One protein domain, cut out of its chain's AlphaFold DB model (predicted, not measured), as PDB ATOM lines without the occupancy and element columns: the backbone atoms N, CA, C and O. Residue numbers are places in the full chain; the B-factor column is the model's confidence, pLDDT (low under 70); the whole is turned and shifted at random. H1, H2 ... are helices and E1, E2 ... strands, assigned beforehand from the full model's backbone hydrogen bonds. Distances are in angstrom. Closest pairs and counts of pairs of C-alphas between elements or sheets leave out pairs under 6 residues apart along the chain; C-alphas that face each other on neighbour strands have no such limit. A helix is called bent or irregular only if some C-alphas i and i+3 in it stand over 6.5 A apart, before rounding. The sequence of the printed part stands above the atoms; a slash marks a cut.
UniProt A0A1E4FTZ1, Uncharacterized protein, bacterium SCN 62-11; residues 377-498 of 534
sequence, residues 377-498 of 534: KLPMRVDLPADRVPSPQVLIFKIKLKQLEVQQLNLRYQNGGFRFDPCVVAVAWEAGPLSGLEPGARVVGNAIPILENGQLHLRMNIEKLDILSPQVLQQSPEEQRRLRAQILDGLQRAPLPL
ATOM      1  N   LYS A 377      15.620  -7.472   5.148       75.81
ATOM      2  CA  LYS A 377      14.300  -7.002   4.718       75.81
ATOM      3  C   LYS A 377      13.732  -7.947   3.665       75.81
ATOM      4  O   LYS A 377      14.233  -8.000   2.544       75.81
ATOM      5  N   LEU A 378      12.679  -8.674   4.031       79.19
ATOM      6  CA  LEU A 378      11.944  -9.567   3.140       79.19
ATOM      7  C   LEU A 378      10.535  -9.012   2.852       79.19
ATOM      8  O   LEU A 378       9.944  -8.399   3.743       79.19
ATOM      9  N   PRO A 379       9.980  -9.230   1.643       77.19
ATOM     10  CA  PRO A 379      10.588  -9.945   0.520       77.19
ATOM     11  C   PRO A 379      11.715  -9.138  -0.145       77.19
ATOM     12  O   PRO A 379      11.599  -7.932  -0.355       77.19
ATOM     13  N   MET A 380      12.808  -9.818  -0.492       83.44
ATOM     14  CA  MET A 380      13.919  -9.219  -1.230       83.44
ATOM     15  C   MET A 380      13.666  -9.378  -2.727       83.44
ATOM     16  O   MET A 380      13.470 -10.494  -3.208       83.44
ATOM     17  N   ARG A 381      13.706  -8.268  -3.465       85.44
ATOM     18  CA  ARG A 381      13.565  -8.255  -4.923       85.44
ATOM     19  C   ARG A 381      14.914  -8.030  -5.586       85.44
ATOM     20  O   ARG A 381      15.654  -7.135  -5.187       85.44
ATOM     21  N   VAL A 382      15.221  -8.851  -6.581       84.56
ATOM     22  CA  VAL A 382      16.499  -8.849  -7.294       84.56
ATOM     23  C   VAL A 382      16.219  -8.727  -8.781       84.56
ATOM     24  O   VAL A 382      15.658  -9.641  -9.386       84.56
ATOM     25  N   ASP A 383      16.605  -7.603  -9.371       83.88
ATOM     26  CA  ASP A 383      16.472  -7.406 -10.810       83.88
ATOM     27  C   ASP A 383      17.468  -8.295 -11.552       83.88
ATOM     28  O   ASP A 383      18.649  -8.379 -11.203       83.88
ATOM     29  N   LEU A 384      16.980  -8.981 -12.581       80.75
ATOM     30  CA  LEU A 384      17.821  -9.825 -13.414       80.75
ATOM     31  C   LEU A 384      18.458  -8.992 -14.528       80.75
ATOM     32  O   LEU A 384      17.824  -8.076 -15.060       80.75
ATOM     33  N   PRO A 385      19.703  -9.304 -14.928       71.50
ATOM     34  CA  PRO A 385      20.343  -8.610 -16.033       71.50
ATOM     35  C   PRO A 385      19.498  -8.754 -17.303       71.50
ATOM     36  O   PRO A 385      19.093  -9.859 -17.673       71.50
ATOM     37  N   ALA A 386      19.230  -7.621 -17.957       66.00
ATOM     38  CA  ALA A 386      18.434  -7.579 -19.175       66.00
ATOM     39  C   ALA A 386      19.142  -8.331 -20.309       66.00
ATOM     40  O   ALA A 386      20.304  -8.067 -20.632       66.00
ATOM     41  N   ASP A 387      18.413  -9.241 -20.948       60.25
ATOM     42  CA  ASP A 387      18.904  -9.963 -22.111       60.25
ATOM     43  C   ASP A 387      19.116  -9.010 -23.295       60.25
ATOM     44  O   ASP A 387      18.173  -8.408 -23.809       60.25
ATOM     45  N   ARG A 388      20.363  -8.906 -23.769       47.91
ATOM     46  CA  ARG A 388      20.741  -8.103 -24.950       47.91
ATOM     47  C   ARG A 388      20.507  -8.815 -26.286       47.91
ATOM     48  O   ARG A 388      20.997  -8.354 -27.313       47.91
ATOM     49  N   VAL A 389      19.808  -9.950 -26.298       48.50
ATOM     50  CA  VAL A 389      19.588 -10.704 -27.538       48.50
ATOM     51  C   VAL A 389      18.366 -10.127 -28.261       48.50
ATOM     52  O   VAL A 389      17.267 -10.178 -27.703       48.50
ATOM     53  N   PRO A 390      18.519  -9.573 -29.481       45.16
ATOM     54  CA  PRO A 390      17.388  -9.072 -30.250       45.16
ATOM     55  C   PRO A 390      16.397 -10.212 -30.516       45.16
ATOM     56  O   PRO A 390      16.771 -11.281 -31.000       45.16
ATOM     57  N   SER A 391      15.126  -9.994 -30.171       45.81
ATOM     58  CA  SER A 391      14.048 -10.912 -30.543       45.81
ATOM     59  C   SER A 391      13.960 -10.959 -32.075       45.81
ATOM     60  O   SER A 391      13.858  -9.896 -32.691       45.81
ATOM     61  N   PRO A 392      13.999 -12.143 -32.712       44.22
ATOM     62  CA  PRO A 392      13.756 -12.239 -34.147       44.22
ATOM     63  C   PRO A 392      12.350 -11.710 -34.473       44.22
ATOM     64  O   PRO A 392      11.437 -11.843 -33.661       44.22
ATOM     65  N   GLN A 393      12.175 -11.126 -35.664       43.53
ATOM     66  CA  GLN A 393      10.930 -10.516 -36.173       43.53
ATOM     67  C   GLN A 393       9.799 -11.530 -36.467       43.53
ATOM     68  O   GLN A 393       8.970 -11.320 -37.347       43.53
ATOM     69  N   VAL A 394       9.758 -12.649 -35.747       47.91
ATOM     70  CA  VAL A 394       8.715 -13.673 -35.854       47.91
ATOM     71  C   VAL A 394       7.921 -13.667 -34.547       47.91
ATOM     72  O   VAL A 394       8.506 -13.473 -33.484       47.91
ATOM     73  N   LEU A 395       6.602 -13.883 -34.624       50.47
ATOM     74  CA  LEU A 395       5.603 -13.949 -33.534       50.47
ATOM     75  C   LEU A 395       5.843 -15.092 -32.513       50.47
ATOM     76  O   LEU A 395       4.916 -15.762 -32.070       50.47
ATOM     77  N   ILE A 396       7.093 -15.350 -32.134       55.84
ATOM     78  CA  ILE A 396       7.468 -16.298 -31.089       55.84
ATOM     79  C   ILE A 396       7.756 -15.481 -29.830       55.84
ATOM     80  O   ILE A 396       8.830 -14.894 -29.673       55.84
ATOM     81  N   PHE A 397       6.780 -15.430 -28.925       63.31
ATOM     82  CA  PHE A 397       6.960 -14.826 -27.609       63.31
ATOM     83  C   PHE A 397       7.903 -15.701 -26.776       63.31
ATOM     84  O   PHE A 397       7.503 -16.729 -26.236       63.31
ATOM     85  N   LYS A 398       9.179 -15.309 -26.694       69.06
ATOM     86  CA  LYS A 398      10.145 -15.935 -25.784       69.06
ATOM     87  C   LYS A 398       9.901 -15.468 -24.356       69.06
ATOM     88  O   LYS A 398       9.679 -14.276 -24.131       69.06
ATOM     89  N   ILE A 399      10.009 -16.401 -23.416       75.19
ATOM     90  CA  ILE A 399       9.945 -16.105 -21.987       75.19
ATOM     91  C   ILE A 399      11.188 -15.306 -21.593       75.19
ATOM     92  O   ILE A 399      12.310 -15.703 -21.900       75.19
ATOM     93  N   LYS A 400      10.982 -14.177 -20.921       80.88
ATOM     94  CA  LYS A 400      12.030 -13.324 -20.358       80.88
ATOM     95  C   LYS A 400      11.860 -13.268 -18.852       80.88
ATOM     96  O   LYS A 400      10.769 -12.973 -18.373       80.88
ATOM     97  N   LEU A 401      12.932 -13.516 -18.108       82.44
ATOM     98  CA  LEU A 401      12.925 -13.318 -16.662       82.44
ATOM     99  C   LEU A 401      13.254 -11.860 -16.365       82.44
ATOM    100  O   LEU A 401      14.240 -11.332 -16.879       82.44
ATOM    101  N   LYS A 402      12.427 -11.210 -15.547       83.06
ATOM    102  CA  LYS A 402      12.629  -9.811 -15.152       83.06
ATOM    103  C   LYS A 402      13.259  -9.677 -13.781       83.06
ATOM    104  O   LYS A 402      14.176  -8.884 -13.595       83.06
ATOM    105  N   GLN A 403      12.740 -10.428 -12.823       87.38
ATOM    106  CA  GLN A 403      13.038 -10.211 -11.418       87.38
ATOM    107  C   GLN A 403      12.926 -11.524 -10.653       87.38
ATOM    108  O   GLN A 403      12.142 -12.403 -11.012       87.38
ATOM    109  N   LEU A 404      13.707 -11.651  -9.591       87.50
ATOM    110  CA  LEU A 404      13.565 -12.694  -8.588       87.50
ATOM    111  C   LEU A 404      13.010 -12.088  -7.307       87.50
ATOM    112  O   LEU A 404      13.399 -10.987  -6.920       87.50
ATOM    113  N   GLU A 405      12.153 -12.827  -6.620       85.94
ATOM    114  CA  GLU A 405      11.643 -12.454  -5.307       85.94
ATOM    115  C   GLU A 405      11.959 -13.561  -4.296       85.94
ATOM    116  O   GLU A 405      11.481 -14.693  -4.396       85.94
ATOM    117  N   VAL A 406      12.787 -13.231  -3.304       83.12
ATOM    118  CA  VAL A 406      13.084 -14.097  -2.160       83.12
ATOM    119  C   VAL A 406      12.131 -13.710  -1.038       83.12
ATOM    120  O   VAL A 406      12.293 -12.670  -0.403       83.12
ATOM    121  N   GLN A 407      11.115 -14.536  -0.801       74.38
ATOM    122  CA  GLN A 407      10.087 -14.249   0.205       74.38
ATOM    123  C   GLN A 407      10.505 -14.669   1.614       74.38
ATOM    124  O   GLN A 407      10.117 -14.040   2.593       74.38
ATOM    125  N   GLN A 408      11.303 -15.732   1.717       79.12
ATOM    126  CA  GLN A 408      11.794 -16.282   2.975       79.12
ATOM    127  C   GLN A 408      13.261 -16.676   2.813       79.12
ATOM    128  O   GLN A 408      13.620 -17.357   1.854       79.12
ATOM    129  N   LEU A 409      14.102 -16.263   3.759       81.19
ATOM    130  CA  LEU A 409      15.509 -16.646   3.817       81.19
ATOM    131  C   LEU A 409      15.916 -16.848   5.278       81.19
ATOM    132  O   LEU A 409      16.061 -15.883   6.023       81.19
ATOM    133  N   ASN A 410      16.105 -18.103   5.691       83.19
ATOM    134  CA  ASN A 410      16.607 -18.429   7.027       83.19
ATOM    135  C   ASN A 410      18.137 -18.491   7.000       83.19
ATOM    136  O   ASN A 410      18.710 -19.572   6.893       83.19
ATOM    137  N   LEU A 411      18.785 -17.327   7.030       84.62
ATOM    138  CA  LEU A 411      20.242 -17.197   7.030       84.62
ATOM    139  C   LEU A 411      20.783 -17.176   8.462       84.62
ATOM    140  O   LEU A 411      20.318 -16.390   9.284       84.62
ATOM    141  N   ARG A 412      21.783 -18.013   8.756       86.69
ATOM    142  CA  ARG A 412      22.405 -18.119  10.081       86.69
ATOM    143  C   ARG A 412      23.913 -18.295   9.995       86.69
ATOM    144  O   ARG A 412      24.404 -19.040   9.154       86.69
ATOM    145  N   TYR A 413      24.648 -17.668  10.897       84.44
ATOM    146  CA  TYR A 413      26.036 -17.991  11.181       84.44
ATOM    147  C   TYR A 413      26.119 -19.254  12.042       84.44
ATOM    148  O   TYR A 413      25.572 -19.300  13.148       84.44
ATOM    149  N   GLN A 414      26.786 -20.285  11.528       81.94
ATOM    150  CA  GLN A 414      26.986 -21.552  12.221       81.94
ATOM    151  C   GLN A 414      28.268 -22.235  11.736       81.94
ATOM    152  O   GLN A 414      28.470 -22.399  10.530       81.94
ATOM    153  N   ASN A 415      29.094 -22.715  12.673       79.25
ATOM    154  CA  ASN A 415      30.324 -23.459  12.382       79.25
ATOM    155  C   ASN A 415      31.263 -22.699  11.423       79.25
ATOM    156  O   ASN A 415      31.780 -23.289  10.471       79.25
ATOM    157  N   GLY A 416      31.443 -21.391  11.630       79.75
ATOM    158  CA  GLY A 416      32.395 -20.598  10.849       79.75
ATOM    159  C   GLY A 416      31.911 -20.216   9.456       79.75
ATOM    160  O   GLY A 416      32.717 -19.899   8.587       79.75
ATOM    161  N   GLY A 417      30.603 -20.240   9.204       86.94
ATOM    162  CA  GLY A 417      30.053 -19.774   7.936       86.94
ATOM    163  C   GLY A 417      28.604 -19.337   8.048       86.94
ATOM    164  O   GLY A 417      27.863 -19.812   8.907       86.94
ATOM    165  N   PHE A 418      28.188 -18.449   7.148       89.44
ATOM    166  CA  PHE A 418      26.780 -18.112   6.991       89.44
ATOM    167  C   PHE A 418      26.128 -19.168   6.106       89.44
ATOM    168  O   PHE A 418      26.585 -19.421   4.997       89.44
ATOM    169  N   ARG A 419      25.079 -19.812   6.591       88.19
ATOM    170  CA  ARG A 419      24.353 -20.878   5.902       88.19
ATOM    171  C   ARG A 419      22.888 -20.522   5.853       88.19
ATOM    172  O   ARG A 419      22.375 -19.936   6.803       88.19
ATOM    173  N   PHE A 420      22.223 -20.875   4.764       85.31
ATOM    174  CA  PHE A 420      20.781 -20.730   4.683       85.31
ATOM    175  C   PHE A 420      20.119 -22.057   4.342       85.31
ATOM    176  O   PHE A 420      20.627 -22.835   3.532       85.31
ATOM    177  N   ASP A 421      18.985 -22.308   4.991       82.50
ATOM    178  CA  ASP A 421      18.148 -23.472   4.705       82.50
ATOM    179  C   ASP A 421      17.575 -23.399   3.282       82.50
ATOM    180  O   ASP A 421      17.475 -22.302   2.722       82.50
ATOM    181  N   PRO A 422      17.148 -24.537   2.695       82.75
ATOM    182  CA  PRO A 422      16.508 -24.539   1.388       82.75
ATOM    183  C   PRO A 422      15.365 -23.521   1.313       82.75
ATOM    184  O   PRO A 422      14.363 -23.654   2.017       82.75
ATOM    185  N   CYS A 423      15.501 -22.527   0.439       82.38
ATOM    186  CA  CYS A 423      14.496 -21.495   0.232       82.38
ATOM    187  C   CYS A 423      13.950 -21.536  -1.196       82.38
ATOM    188  O   CYS A 423      14.617 -21.976  -2.137       82.38
ATOM    189  N   VAL A 424      12.693 -21.121  -1.344       84.81
ATOM    190  CA  VAL A 424      12.031 -21.009  -2.644       84.81
ATOM    191  C   VAL A 424      12.090 -19.554  -3.081       84.81
ATOM    192  O   VAL A 424      11.640 -18.660  -2.367       84.81
ATOM    193  N   VAL A 425      12.650 -19.341  -4.264       86.19
ATOM    194  CA  VAL A 425      12.740 -18.044  -4.923       86.19
ATOM    195  C   VAL A 425      11.668 -17.997  -5.995       86.19
ATOM    196  O   VAL A 425      11.617 -18.872  -6.866       86.19
ATOM    197  N   ALA A 426      10.807 -16.989  -5.932       84.62
ATOM    198  CA  ALA A 426       9.841 -16.730  -6.981       84.62
ATOM    199  C   ALA A 426      10.521 -16.009  -8.156       84.62
ATOM    200  O   ALA A 426      11.417 -15.190  -7.962       84.62
ATOM    201  N   VAL A 427      10.120 -16.335  -9.378       84.12
ATOM    202  CA  VAL A 427      10.630 -15.735 -10.613       84.12
ATOM    203  C   VAL A 427       9.489 -14.973 -11.273       84.12
ATOM    204  O   VAL A 427       8.428 -15.542 -11.539       84.12
ATOM    205  N   ALA A 428       9.714 -13.689 -11.538       84.12
ATOM    206  CA  ALA A 428       8.849 -12.870 -12.368       84.12
ATOM    207  C   ALA A 428       9.246 -13.047 -13.837       84.12
ATOM    208  O   ALA A 428      10.396 -12.788 -14.216       84.12
ATOM    209  N   TRP A 429       8.297 -13.477 -14.662       82.12
ATOM    210  CA  TRP A 429       8.508 -13.751 -16.079       82.12
ATOM    211  C   TRP A 429       7.554 -12.948 -16.957       82.12
ATOM    212  O   TRP A 429       6.482 -12.530 -16.520       82.12
ATOM    213  N   GLU A 430       7.947 -12.761 -18.215       80.94
ATOM    214  CA  GLU A 430       7.119 -12.169 -19.261       80.94
ATOM    215  C   GLU A 430       7.220 -12.943 -20.570       80.94
ATOM    216  O   GLU A 430       8.305 -13.359 -20.974       80.94
ATOM    217  N   ALA A 431       6.094 -13.090 -21.260       77.56
ATOM    218  CA  ALA A 431       5.993 -13.678 -22.588       77.56
ATOM    219  C   ALA A 431       5.003 -12.852 -23.426       77.56
ATOM    220  O   ALA A 431       3.796 -13.093 -23.429       77.56
ATOM    221  N   GLY A 432       5.511 -11.829 -24.120       74.12
ATOM    222  CA  GLY A 432       4.660 -10.886 -24.851       74.12
ATOM    223  C   GLY A 432       3.832 -10.009 -23.899       74.12
ATOM    224  O   GLY A 432       4.434  -9.354 -23.052       74.12
ATOM    225  N   PRO A 433       2.488  -9.962 -24.019       72.69
ATOM    226  CA  PRO A 433       1.629  -9.206 -23.103       72.69
ATOM    227  C   PRO A 433       1.383  -9.921 -21.764       72.69
ATOM    228  O   PRO A 433       0.780  -9.338 -20.866       72.69
ATOM    229  N   LEU A 434       1.791 -11.190 -21.637       74.50
ATOM    230  CA  LEU A 434       1.593 -11.981 -20.428       74.50
ATOM    231  C   LEU A 434       2.771 -11.791 -19.476       74.50
ATOM    232  O   LEU A 434       3.926 -11.856 -19.897       74.50
ATOM    233  N   SER A 435       2.472 -11.618 -18.195       79.31
ATOM    234  CA  SER A 435       3.452 -11.605 -17.116       79.31
ATOM    235  C   SER A 435       2.917 -12.355 -15.902       79.31
ATOM    236  O   SER A 435       1.704 -12.491 -15.721       79.31
ATOM    237  N   GLY A 436       3.818 -12.875 -15.077       79.56
ATOM    238  CA  GLY A 436       3.442 -13.635 -13.892       79.56
ATOM    239  C   GLY A 436       4.577 -13.750 -12.886       79.56
ATOM    240  O   GLY A 436       5.745 -13.580 -13.231       79.56
ATOM    241  N   LEU A 437       4.215 -14.042 -11.636       81.25
ATOM    242  CA  LEU A 437       5.134 -14.384 -10.552       81.25
ATOM    243  C   LEU A 437       4.825 -15.812 -10.103       81.25
ATOM    244  O   LEU A 437       3.690 -16.113  -9.735       81.25
ATOM    245  N   GLU A 438       5.825 -16.687 -10.119       79.62
ATOM    246  CA  GLU A 438       5.647 -18.095  -9.751       79.62
ATOM    247  C   GLU A 438       6.866 -18.659  -9.009       79.62
ATOM    248  O   GLU A 438       7.952 -18.087  -9.110       79.62
ATOM    249  N   PRO A 439       6.737 -19.787  -8.280       83.12
ATOM    250  CA  PRO A 439       7.876 -20.490  -7.696       83.12
ATOM    251  C   PRO A 439       8.885 -20.882  -8.780       83.12
ATOM    252  O   PRO A 439       8.637 -21.756  -9.608       83.12
ATOM    253  N   GLY A 440      10.033 -20.216  -8.779       82.38
ATOM    254  CA  GLY A 440      10.999 -20.297  -9.860       82.38
ATOM    255  C   GLY A 440      12.069 -21.347  -9.634       82.38
ATOM    256  O   GLY A 440      12.302 -22.210 -10.484       82.38
ATOM    257  N   ALA A 441      12.711 -21.286  -8.471       86.25
ATOM    258  CA  ALA A 441      13.781 -22.197  -8.099       86.25
ATOM    259  C   ALA A 441      13.793 -22.457  -6.591       86.25
ATOM    260  O   ALA A 441      13.457 -21.586  -5.790       86.25
ATOM    261  N   ARG A 442      14.230 -23.653  -6.204       87.50
ATOM    262  CA  ARG A 442      14.643 -23.970  -4.839       87.50
ATOM    263  C   ARG A 442      16.158 -23.902  -4.765       87.50
ATOM    264  O   ARG A 442      16.839 -24.563  -5.548       87.50
ATOM    265  N   VAL A 443      16.670 -23.128  -3.818       88.50
ATOM    266  CA  VAL A 443      18.107 -22.924  -3.638       88.50
ATOM    267  C   VAL A 443      18.531 -23.245  -2.217       88.50
ATOM    268  O   VAL A 443      17.789 -23.016  -1.268       88.50
ATOM    269  N   VAL A 444      19.735 -23.784  -2.080       88.44
ATOM    270  CA  VAL A 444      20.411 -23.995  -0.797       88.44
ATOM    271  C   VAL A 444      21.895 -23.706  -0.979       88.44
ATOM    272  O   VAL A 444      22.451 -23.908  -2.065       88.44
ATOM    273  N   GLY A 445      22.532 -23.209   0.072       89.88
ATOM    274  CA  GLY A 445      23.956 -22.938   0.056       89.88
ATOM    275  C   GLY A 445      24.413 -22.141   1.263       89.88
ATOM    276  O   GLY A 445      23.830 -22.196   2.351       89.88
ATOM    277  N   ASN A 446      25.482 -21.388   1.052       91.19
ATOM    278  CA  ASN A 446      26.099 -20.552   2.064       91.19
ATOM    279  C   ASN A 446      26.180 -19.098   1.594       91.19
ATOM    280  O   ASN A 446      25.897 -18.770   0.445       91.19
ATOM    281  N   ALA A 447      26.521 -18.201   2.505       89.88
ATOM    282  CA  ALA A 447      26.851 -16.831   2.176       89.88
ATOM    283  C   ALA A 447      28.261 -16.521   2.680       89.88
ATOM    284  O   ALA A 447      28.691 -16.983   3.739       89.88
ATOM    285  N   ILE A 448      29.002 -15.768   1.881       88.56
ATOM    286  CA  ILE A 448      30.394 -15.429   2.153       88.56
ATOM    287  C   ILE A 448      30.433 -13.936   2.461       88.56
ATOM    288  O   ILE A 448      29.881 -13.159   1.679       88.56
ATOM    289  N   PRO A 449      31.045 -13.513   3.576       86.94
ATOM    290  CA  PRO A 449      31.193 -12.100   3.858       86.94
ATOM    291  C   PRO A 449      32.236 -11.488   2.920       86.94
ATOM    292  O   PRO A 449      33.334 -12.020   2.754       86.94
ATOM    293  N   ILE A 450      31.873 -10.377   2.291       85.75
ATOM    294  CA  ILE A 450      32.690  -9.648   1.325       85.75
ATOM    295  C   ILE A 450      32.729  -8.184   1.733       85.75
ATOM    296  O   ILE A 450      31.715  -7.588   2.098       85.75
ATOM    297  N   LEU A 451      33.930  -7.619   1.665       82.44
ATOM    298  CA  LEU A 451      34.184  -6.200   1.831       82.44
ATOM    299  C   LEU A 451      34.377  -5.586   0.438       82.44
ATOM    300  O   LEU A 451      35.423  -5.782  -0.176       82.44
ATOM    301  N   GLU A 452      33.380  -4.860  -0.063       81.56
ATOM    302  CA  GLU A 452      33.430  -4.202  -1.377       81.56
ATOM    303  C   GLU A 452      33.014  -2.740  -1.235       81.56
ATOM    304  O   GLU A 452      32.052  -2.435  -0.533       81.56
ATOM    305  N   ASN A 453      33.739  -1.821  -1.879       77.81
ATOM    306  CA  ASN A 453      33.456  -0.378  -1.837       77.81
ATOM    307  C   ASN A 453      33.307   0.195  -0.412       77.81
ATOM    308  O   ASN A 453      32.533   1.121  -0.181       77.81
ATOM    309  N   GLY A 454      34.027  -0.368   0.565       73.69
ATOM    310  CA  GLY A 454      33.906   0.042   1.964       73.69
ATOM    311  C   GLY A 454      32.565  -0.338   2.600       73.69
ATOM    312  O   GLY A 454      32.157   0.271   3.581       73.69
ATOM    313  N   GLN A 455      31.863  -1.340   2.083       81.44
ATOM    314  CA  GLN A 455      30.670  -1.896   2.711       81.44
ATOM    315  C   GLN A 455      30.834  -3.395   2.905       81.44
ATOM    316  O   GLN A 455      31.359  -4.102   2.044       81.44
ATOM    317  N   LEU A 456      30.387  -3.866   4.065       85.25
ATOM    318  CA  LEU A 456      30.351  -5.282   4.367       85.25
ATOM    319  C   LEU A 456      28.997  -5.849   3.946       85.25
ATOM    320  O   LEU A 456      27.948  -5.422   4.430       85.25
ATOM    321  N   HIS A 457      29.020  -6.842   3.071       87.94
ATOM    322  CA  HIS A 457      27.825  -7.560   2.658       87.94
ATOM    323  C   HIS A 457      28.087  -9.064   2.623       87.94
ATOM    324  O   HIS A 457      29.224  -9.522   2.555       87.94
ATOM    325  N   LEU A 458      27.021  -9.850   2.676       89.19
ATOM    326  CA  LEU A 458      27.067 -11.278   2.428       89.19
ATOM    327  C   LEU A 458      26.703 -11.523   0.970       89.19
ATOM    328  O   LEU A 458      25.650 -11.094   0.497       89.19
ATOM    329  N   ARG A 459      27.576 -12.239   0.267       89.50
ATOM    330  CA  ARG A 459      27.307 -12.727  -1.080       89.50
ATOM    331  C   ARG A 459      26.814 -14.156  -1.001       89.50
ATOM    332  O   ARG A 459      27.505 -15.011  -0.442       89.50
ATOM    333  N   MET A 460      25.641 -14.422  -1.562       89.75
ATOM    334  CA  MET A 460      25.119 -15.781  -1.631       89.75
ATOM    335  C   MET A 460      25.999 -16.628  -2.551       89.75
ATOM    336  O   MET A 460      26.361 -16.217  -3.649       89.75
ATOM    337  N   ASN A 461      26.326 -17.832  -2.108       90.75
ATOM    338  CA  ASN A 461      26.974 -18.860  -2.896       90.75
ATOM    339  C   ASN A 461      26.063 -20.095  -2.901       90.75
ATOM    340  O   ASN A 461      25.904 -20.811  -1.912       90.75
ATOM    341  N   ILE A 462      25.390 -20.273  -4.035       90.69
ATOM    342  CA  ILE A 462      24.382 -21.310  -4.239       90.69
ATOM    343  C   ILE A 462      25.080 -22.644  -4.519       90.69
ATOM    344  O   ILE A 462      25.701 -22.811  -5.565       90.69
ATOM    345  N   GLU A 463      24.956 -23.599  -3.599       89.19
ATOM    346  CA  GLU A 463      25.537 -24.942  -3.730       89.19
ATOM    347  C   GLU A 463      24.647 -25.850  -4.585       89.19
ATOM    348  O   GLU A 463      25.133 -26.646  -5.389       89.19
ATOM    349  N   LYS A 464      23.325 -25.717  -4.431       89.50
ATOM    350  CA  LYS A 464      22.345 -26.468  -5.215       89.50
ATOM    351  C   LYS A 464      21.182 -25.572  -5.618       89.50
ATOM    352  O   LYS A 464      20.648 -24.818  -4.808       89.50
ATOM    353  N   LEU A 465      20.786 -25.703  -6.883       90.69
ATOM    354  CA  LEU A 465      19.653 -25.010  -7.485       90.69
ATOM    355  C   LEU A 465      18.807 -26.018  -8.260       90.69
ATOM    356  O   LEU A 465      19.282 -26.578  -9.253       90.69
ATOM    357  N   ASP A 466      17.567 -26.193  -7.811       88.88
ATOM    358  CA  ASP A 466      16.542 -27.024  -8.437       88.88
ATOM    359  C   ASP A 466      15.484 -26.102  -9.073       88.88
ATOM    360  O   ASP A 466      14.854 -25.305  -8.377       88.88
ATOM    361  N   ILE A 467      15.298 -26.169 -10.395       88.69
ATOM    362  CA  ILE A 467      14.292 -25.353 -11.098       88.69
ATOM    363  C   ILE A 467      12.895 -25.909 -10.803       88.69
ATOM    364  O   ILE A 467      12.667 -27.110 -10.928       88.69
ATOM    365  N   LEU A 468      11.972 -25.023 -10.429       85.56
ATOM    366  CA  LEU A 468      10.571 -25.344 -10.141       85.56
ATOM    367  C   LEU A 468       9.598 -24.742 -11.162       85.56
ATOM    368  O   LEU A 468       8.504 -25.275 -11.325       85.56
ATOM    369  N   SER A 469       9.991 -23.661 -11.846       83.88
ATOM    370  CA  SER A 469       9.136 -22.957 -12.808       83.88
ATOM    371  C   SER A 469       8.727 -23.875 -13.968       83.88
ATOM    372  O   SER A 469       9.596 -24.305 -14.738       83.88
ATOM    373  N   PRO A 470       7.419 -24.135 -14.163       81.31
ATOM    374  CA  PRO A 470       6.933 -24.862 -15.333       81.31
ATOM    375  C   PRO A 470       7.306 -24.151 -16.635       81.31
ATOM    376  O   PRO A 470       7.657 -24.806 -17.613       81.31
ATOM    377  N   GLN A 471       7.295 -22.814 -16.627       79.69
ATOM    378  CA  GLN A 471       7.629 -21.987 -17.783       79.69
ATOM    379  C   GLN A 471       9.078 -22.169 -18.235       79.69
ATOM    380  O   GLN A 471       9.343 -22.261 -19.433       79.69
ATOM    381  N   VAL A 472      10.011 -22.281 -17.284       80.94
ATOM    382  CA  VAL A 472      11.419 -22.587 -17.568       80.94
ATOM    383  C   VAL A 472      11.570 -24.042 -18.021       80.94
ATOM    384  O   VAL A 472      12.241 -24.299 -19.016       80.94
ATOM    385  N   LEU A 473      10.928 -24.996 -17.341       85.50
ATOM    386  CA  LEU A 473      11.046 -26.432 -17.639       85.50
ATOM    387  C   LEU A 473      10.480 -26.835 -19.011       85.50
ATOM    388  O   LEU A 473      10.907 -27.842 -19.570       85.50
ATOM    389  N   GLN A 474       9.545 -26.061 -19.563       84.62
ATOM    390  CA  GLN A 474       8.989 -26.282 -20.903       84.62
ATOM    391  C   GLN A 474       9.895 -25.766 -22.036       84.62
ATOM    392  O   GLN A 474       9.628 -26.050 -23.204       84.62
ATOM    393  N   GLN A 475      10.965 -25.024 -21.726       82.81
ATOM    394  CA  GLN A 475      11.891 -24.512 -22.740       82.81
ATOM    395  C   GLN A 475      12.854 -25.588 -23.255       82.81
ATOM    396  O   GLN A 475      13.008 -26.657 -22.662       82.81
ATOM    397  N   SER A 476      13.565 -25.285 -24.346       85.12
ATOM    398  CA  SER A 476      14.629 -26.154 -24.858       85.12
ATOM    399  C   SER A 476      15.757 -26.336 -23.823       85.12
ATOM    400  O   SER A 476      15.990 -25.446 -22.999       85.12
ATOM    401  N   PRO A 477      16.524 -27.445 -23.860       86.25
ATOM    402  CA  PRO A 477      17.621 -27.681 -22.916       86.25
ATOM    403  C   PRO A 477      18.697 -26.583 -22.893       86.25
ATOM    404  O   PRO A 477      19.376 -26.403 -21.881       86.25
ATOM    405  N   GLU A 478      18.886 -25.870 -24.005       83.81
ATOM    406  CA  GLU A 478      19.812 -24.736 -24.104       83.81
ATOM    407  C   GLU A 478      19.261 -23.503 -23.384       83.81
ATOM    408  O   GLU A 478      19.959 -22.893 -22.572       83.81
ATOM    409  N   GLU A 479      17.986 -23.182 -23.607       83.00
ATOM    410  CA  GLU A 479      17.326 -22.052 -22.957       83.00
ATOM    411  C   GLU A 479      17.159 -22.312 -21.450       83.00
ATOM    412  O   GLU A 479      17.403 -21.423 -20.642       83.00
ATOM    413  N   GLN A 480      16.879 -23.553 -21.035       83.56
ATOM    414  CA  GLN A 480      16.875 -23.945 -19.622       83.56
ATOM    415  C   GLN A 480      18.224 -23.694 -18.943       83.56
ATOM    416  O   GLN A 480      18.272 -23.141 -17.844       83.56
ATOM    417  N   ARG A 481      19.338 -24.081 -19.586       86.38
ATOM    418  CA  ARG A 481      20.688 -23.822 -19.057       86.38
ATOM    419  C   ARG A 481      20.953 -22.327 -18.924       86.38
ATOM    420  O   ARG A 481      21.504 -21.900 -17.912       86.38
ATOM    421  N   ARG A 482      20.533 -21.541 -19.915       86.56
ATOM    422  CA  ARG A 482      20.678 -20.085 -19.918       86.56
ATOM    423  C   ARG A 482      19.864 -19.417 -18.808       86.56
ATOM    424  O   ARG A 482      20.429 -18.666 -18.022       86.56
ATOM    425  N   LEU A 483      18.571 -19.722 -18.705       85.25
ATOM    426  CA  LEU A 483      17.677 -19.169 -17.681       85.25
ATOM    427  C   LEU A 483      18.140 -19.574 -16.276       85.25
ATOM    428  O   LEU A 483      18.166 -18.750 -15.365       85.25
ATOM    429  N   ARG A 484      18.610 -20.817 -16.105       88.00
ATOM    430  CA  ARG A 484      19.241 -21.275 -14.860       88.00
ATOM    431  C   ARG A 484      20.474 -20.446 -14.500       88.00
ATOM    432  O   ARG A 484      20.620 -20.073 -13.338       88.00
ATOM    433  N   ALA A 485      21.345 -20.162 -15.468       87.81
ATOM    434  CA  ALA A 485      22.519 -19.319 -15.249       87.81
ATOM    435  C   ALA A 485      22.124 -17.879 -14.887       87.81
ATOM    436  O   ALA A 485      22.725 -17.305 -13.986       87.81
ATOM    437  N   GLN A 486      21.080 -17.330 -15.515       87.44
ATOM    438  CA  GLN A 486      20.559 -15.996 -15.204       87.44
ATOM    439  C   GLN A 486      20.002 -15.913 -13.772       87.44
ATOM    440  O   GLN A 486      20.309 -14.965 -13.055       87.44
ATOM    441  N   ILE A 487      19.234 -16.919 -13.327       85.88
ATOM    442  CA  ILE A 487      18.725 -16.998 -11.945       85.88
ATOM    443  C   ILE A 487      19.888 -17.084 -10.948       85.88
ATOM    444  O   ILE A 487      19.887 -16.395  -9.928       85.88
ATOM    445  N   LEU A 488      20.882 -17.926 -11.242       88.88
ATOM    446  CA  LEU A 488      22.047 -18.120 -10.382       88.88
ATOM    447  C   LEU A 488      22.886 -16.839 -10.267       88.88
ATOM    448  O   LEU A 488      23.208 -16.438  -9.152       88.88
ATOM    449  N   ASP A 489      23.176 -16.172 -11.385       87.62
ATOM    450  CA  ASP A 489      23.903 -14.897 -11.415       87.62
ATOM    451  C   ASP A 489      23.137 -13.794 -10.668       87.62
ATOM    452  O   ASP A 489      23.726 -13.081  -9.858       87.62
ATOM    453  N   GLY A 490      21.815 -13.711 -10.849       86.12
ATOM    454  CA  GLY A 490      20.961 -12.783 -10.107       86.12
ATOM    455  C   GLY A 490      21.070 -12.964  -8.592       86.12
ATOM    456  O   GLY A 490      21.395 -12.022  -7.873       86.12
ATOM    457  N   LEU A 491      20.861 -14.190  -8.097       86.62
ATOM    458  CA  LEU A 491      20.939 -14.487  -6.660       86.62
ATOM    459  C   LEU A 491      22.336 -14.268  -6.078       86.62
ATOM    460  O   LEU A 491      22.459 -13.771  -4.964       86.62
ATOM    461  N   GLN A 492      23.387 -14.624  -6.818       88.12
ATOM    462  CA  GLN A 492      24.766 -14.440  -6.363       88.12
ATOM    463  C   GLN A 492      25.196 -12.969  -6.352       88.12
ATOM    464  O   GLN A 492      26.104 -12.618  -5.603       88.12
ATOM    465  N   ARG A 493      24.569 -12.103  -7.156       83.94
ATOM    466  CA  ARG A 493      24.848 -10.658  -7.168       83.94
ATOM    467  C   ARG A 493      24.031  -9.865  -6.161       83.94
ATOM    468  O   ARG A 493      24.403  -8.730  -5.886       83.94
ATOM    469  N   ALA A 494      22.949 -10.423  -5.624       81.94
ATOM    470  CA  ALA A 494      22.127  -9.751  -4.626       81.94
ATOM    471  C   ALA A 494      22.922  -9.565  -3.318       81.94
ATOM    472  O   ALA A 494      23.224 -10.559  -2.646       81.94
ATOM    473  N   PRO A 495      23.283  -8.326  -2.933       78.69
ATOM    474  CA  PRO A 495      24.031  -8.104  -1.709       78.69
ATOM    475  C   PRO A 495      23.083  -8.212  -0.513       78.69
ATOM    476  O   PRO A 495      22.077  -7.508  -0.436       78.69
ATOM    477  N   LEU A 496      23.419  -9.064   0.453       84.69
ATOM    478  CA  LEU A 496      22.729  -9.105   1.739       84.69
ATOM    479  C   LEU A 496      23.500  -8.209   2.723       84.69
ATOM    480  O   LEU A 496      24.608  -8.574   3.124       84.69
ATOM    481  N   PRO A 497      22.987  -7.025   3.091       78.75
ATOM    482  CA  PRO A 497      23.755  -6.072   3.883       78.75
ATOM    483  C   PRO A 497      24.000  -6.591   5.306       78.75
ATOM    484  O   PRO A 497      23.071  -7.023   5.996       78.75
ATOM    485  N   LEU A 498      25.249  -6.482   5.768       80.88
ATOM    486  CA  LEU A 498      25.580  -6.592   7.187       80.88
ATOM    487  C   LEU A 498      25.697  -5.183   7.768       80.88
ATOM    488  O   LEU A 498      26.467  -4.379   7.240       80.88
TER     489      LEU A 498
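What this domain is: This is residues 377 to 498 of the 534 residues of an uncharacterized protein of bacterium SCN 62-11 (UniProt A0A1E4FTZ1). A strongly twisted sheet of antiparallel strands curls round one helix, H2, and the long bent strands E4, E5 and E6 make most of its wall. A loop between E1 and E2 sticks out at one end with residues 388 to 394, while the turn between E3 and E4 lies at the opposite end of the long axis. The printed part has 122 residues, with seven named strands and two named helices in the order E1 E2 E3 E4 E5 E6 H1 H2 E7; the class is mixed, helices and strands. The sheet is branched at E4. The whole is compact, with a radius of gyration of the C-alphas of 15.5 A, yet elongated, spanning 52 by 29 by 24 A.

Where its parts are: E1, residues 380 to 383, begins at C-alpha 380 (13.919, -9.219, -1.230). E2 is residues 400 to 406, 18.2 A long, and E3 is residues 411 to 414. E4, residues 417 to 431, measures 39.3 A and bends by 65 degrees at residue 421. E5, residues 434 to 452, measures 37.9 A and bends by 100 degrees at residue 449. E6, residues 455 to 467, measures 31.8 A and bends by 68 degrees at residue 464. H1 is residues 470 to 473. H2, residues 477 to 493, measures 24.3 A. E7, residues 495 to 497, ends at C-alpha 497 (23.755, -6.072, 3.883).

How they stand to each other: E1 and E2 form a hairpin, with N 382 and O 404 2.8 A apart. E2 and E3 lie on one side of E4, beside residues 425 to 430 and 417 to 420, and E5 on the other side. Across the antiparallel neighbours E2 and E4, N 402 and O 428 are within hydrogen-bond range at 2.9 A; across the hairpin of E3 and E4, N 412 and O 419 are within hydrogen-bond range at 2.8 A. E3 E4 E5 E6 form a meander, each strand the antiparallel neighbour of the one before, with N 425 and O 441 at 2.8 A and N 448 and O 459 at 2.9 A. E7 pairs with E6, N 458 and O 496 being 2.8 A apart. The sheet curls round H2; the closest C-alphas of E6 and H2 are those of Met 460 and Gln 492, 4.9 A apart. H1 and H2 only just touch, with 3 pairs of C-alphas within 8 A, the closest Val 472 and Gln 480 at 6.0 A; H2 does so with residues 480 to 483 alone. H1 is on the sheet, at a height over the sheet of 7.1 A. In H2 every O i to N i+4 pair is within hydrogen-bond range; H1 is too short for such a pair, and its one O i to N i+3 pair is within range.

The domain as a whole: The two C-alphas farthest apart, those of Gln 393 and Asn 415, are 53.9 A apart. The printed part has no cut. The link from E1 to E2, 16 residues, is long; the others are tight. Mean pLDDT of the printed part is 80.6, and residues 386 to 398 are under 70.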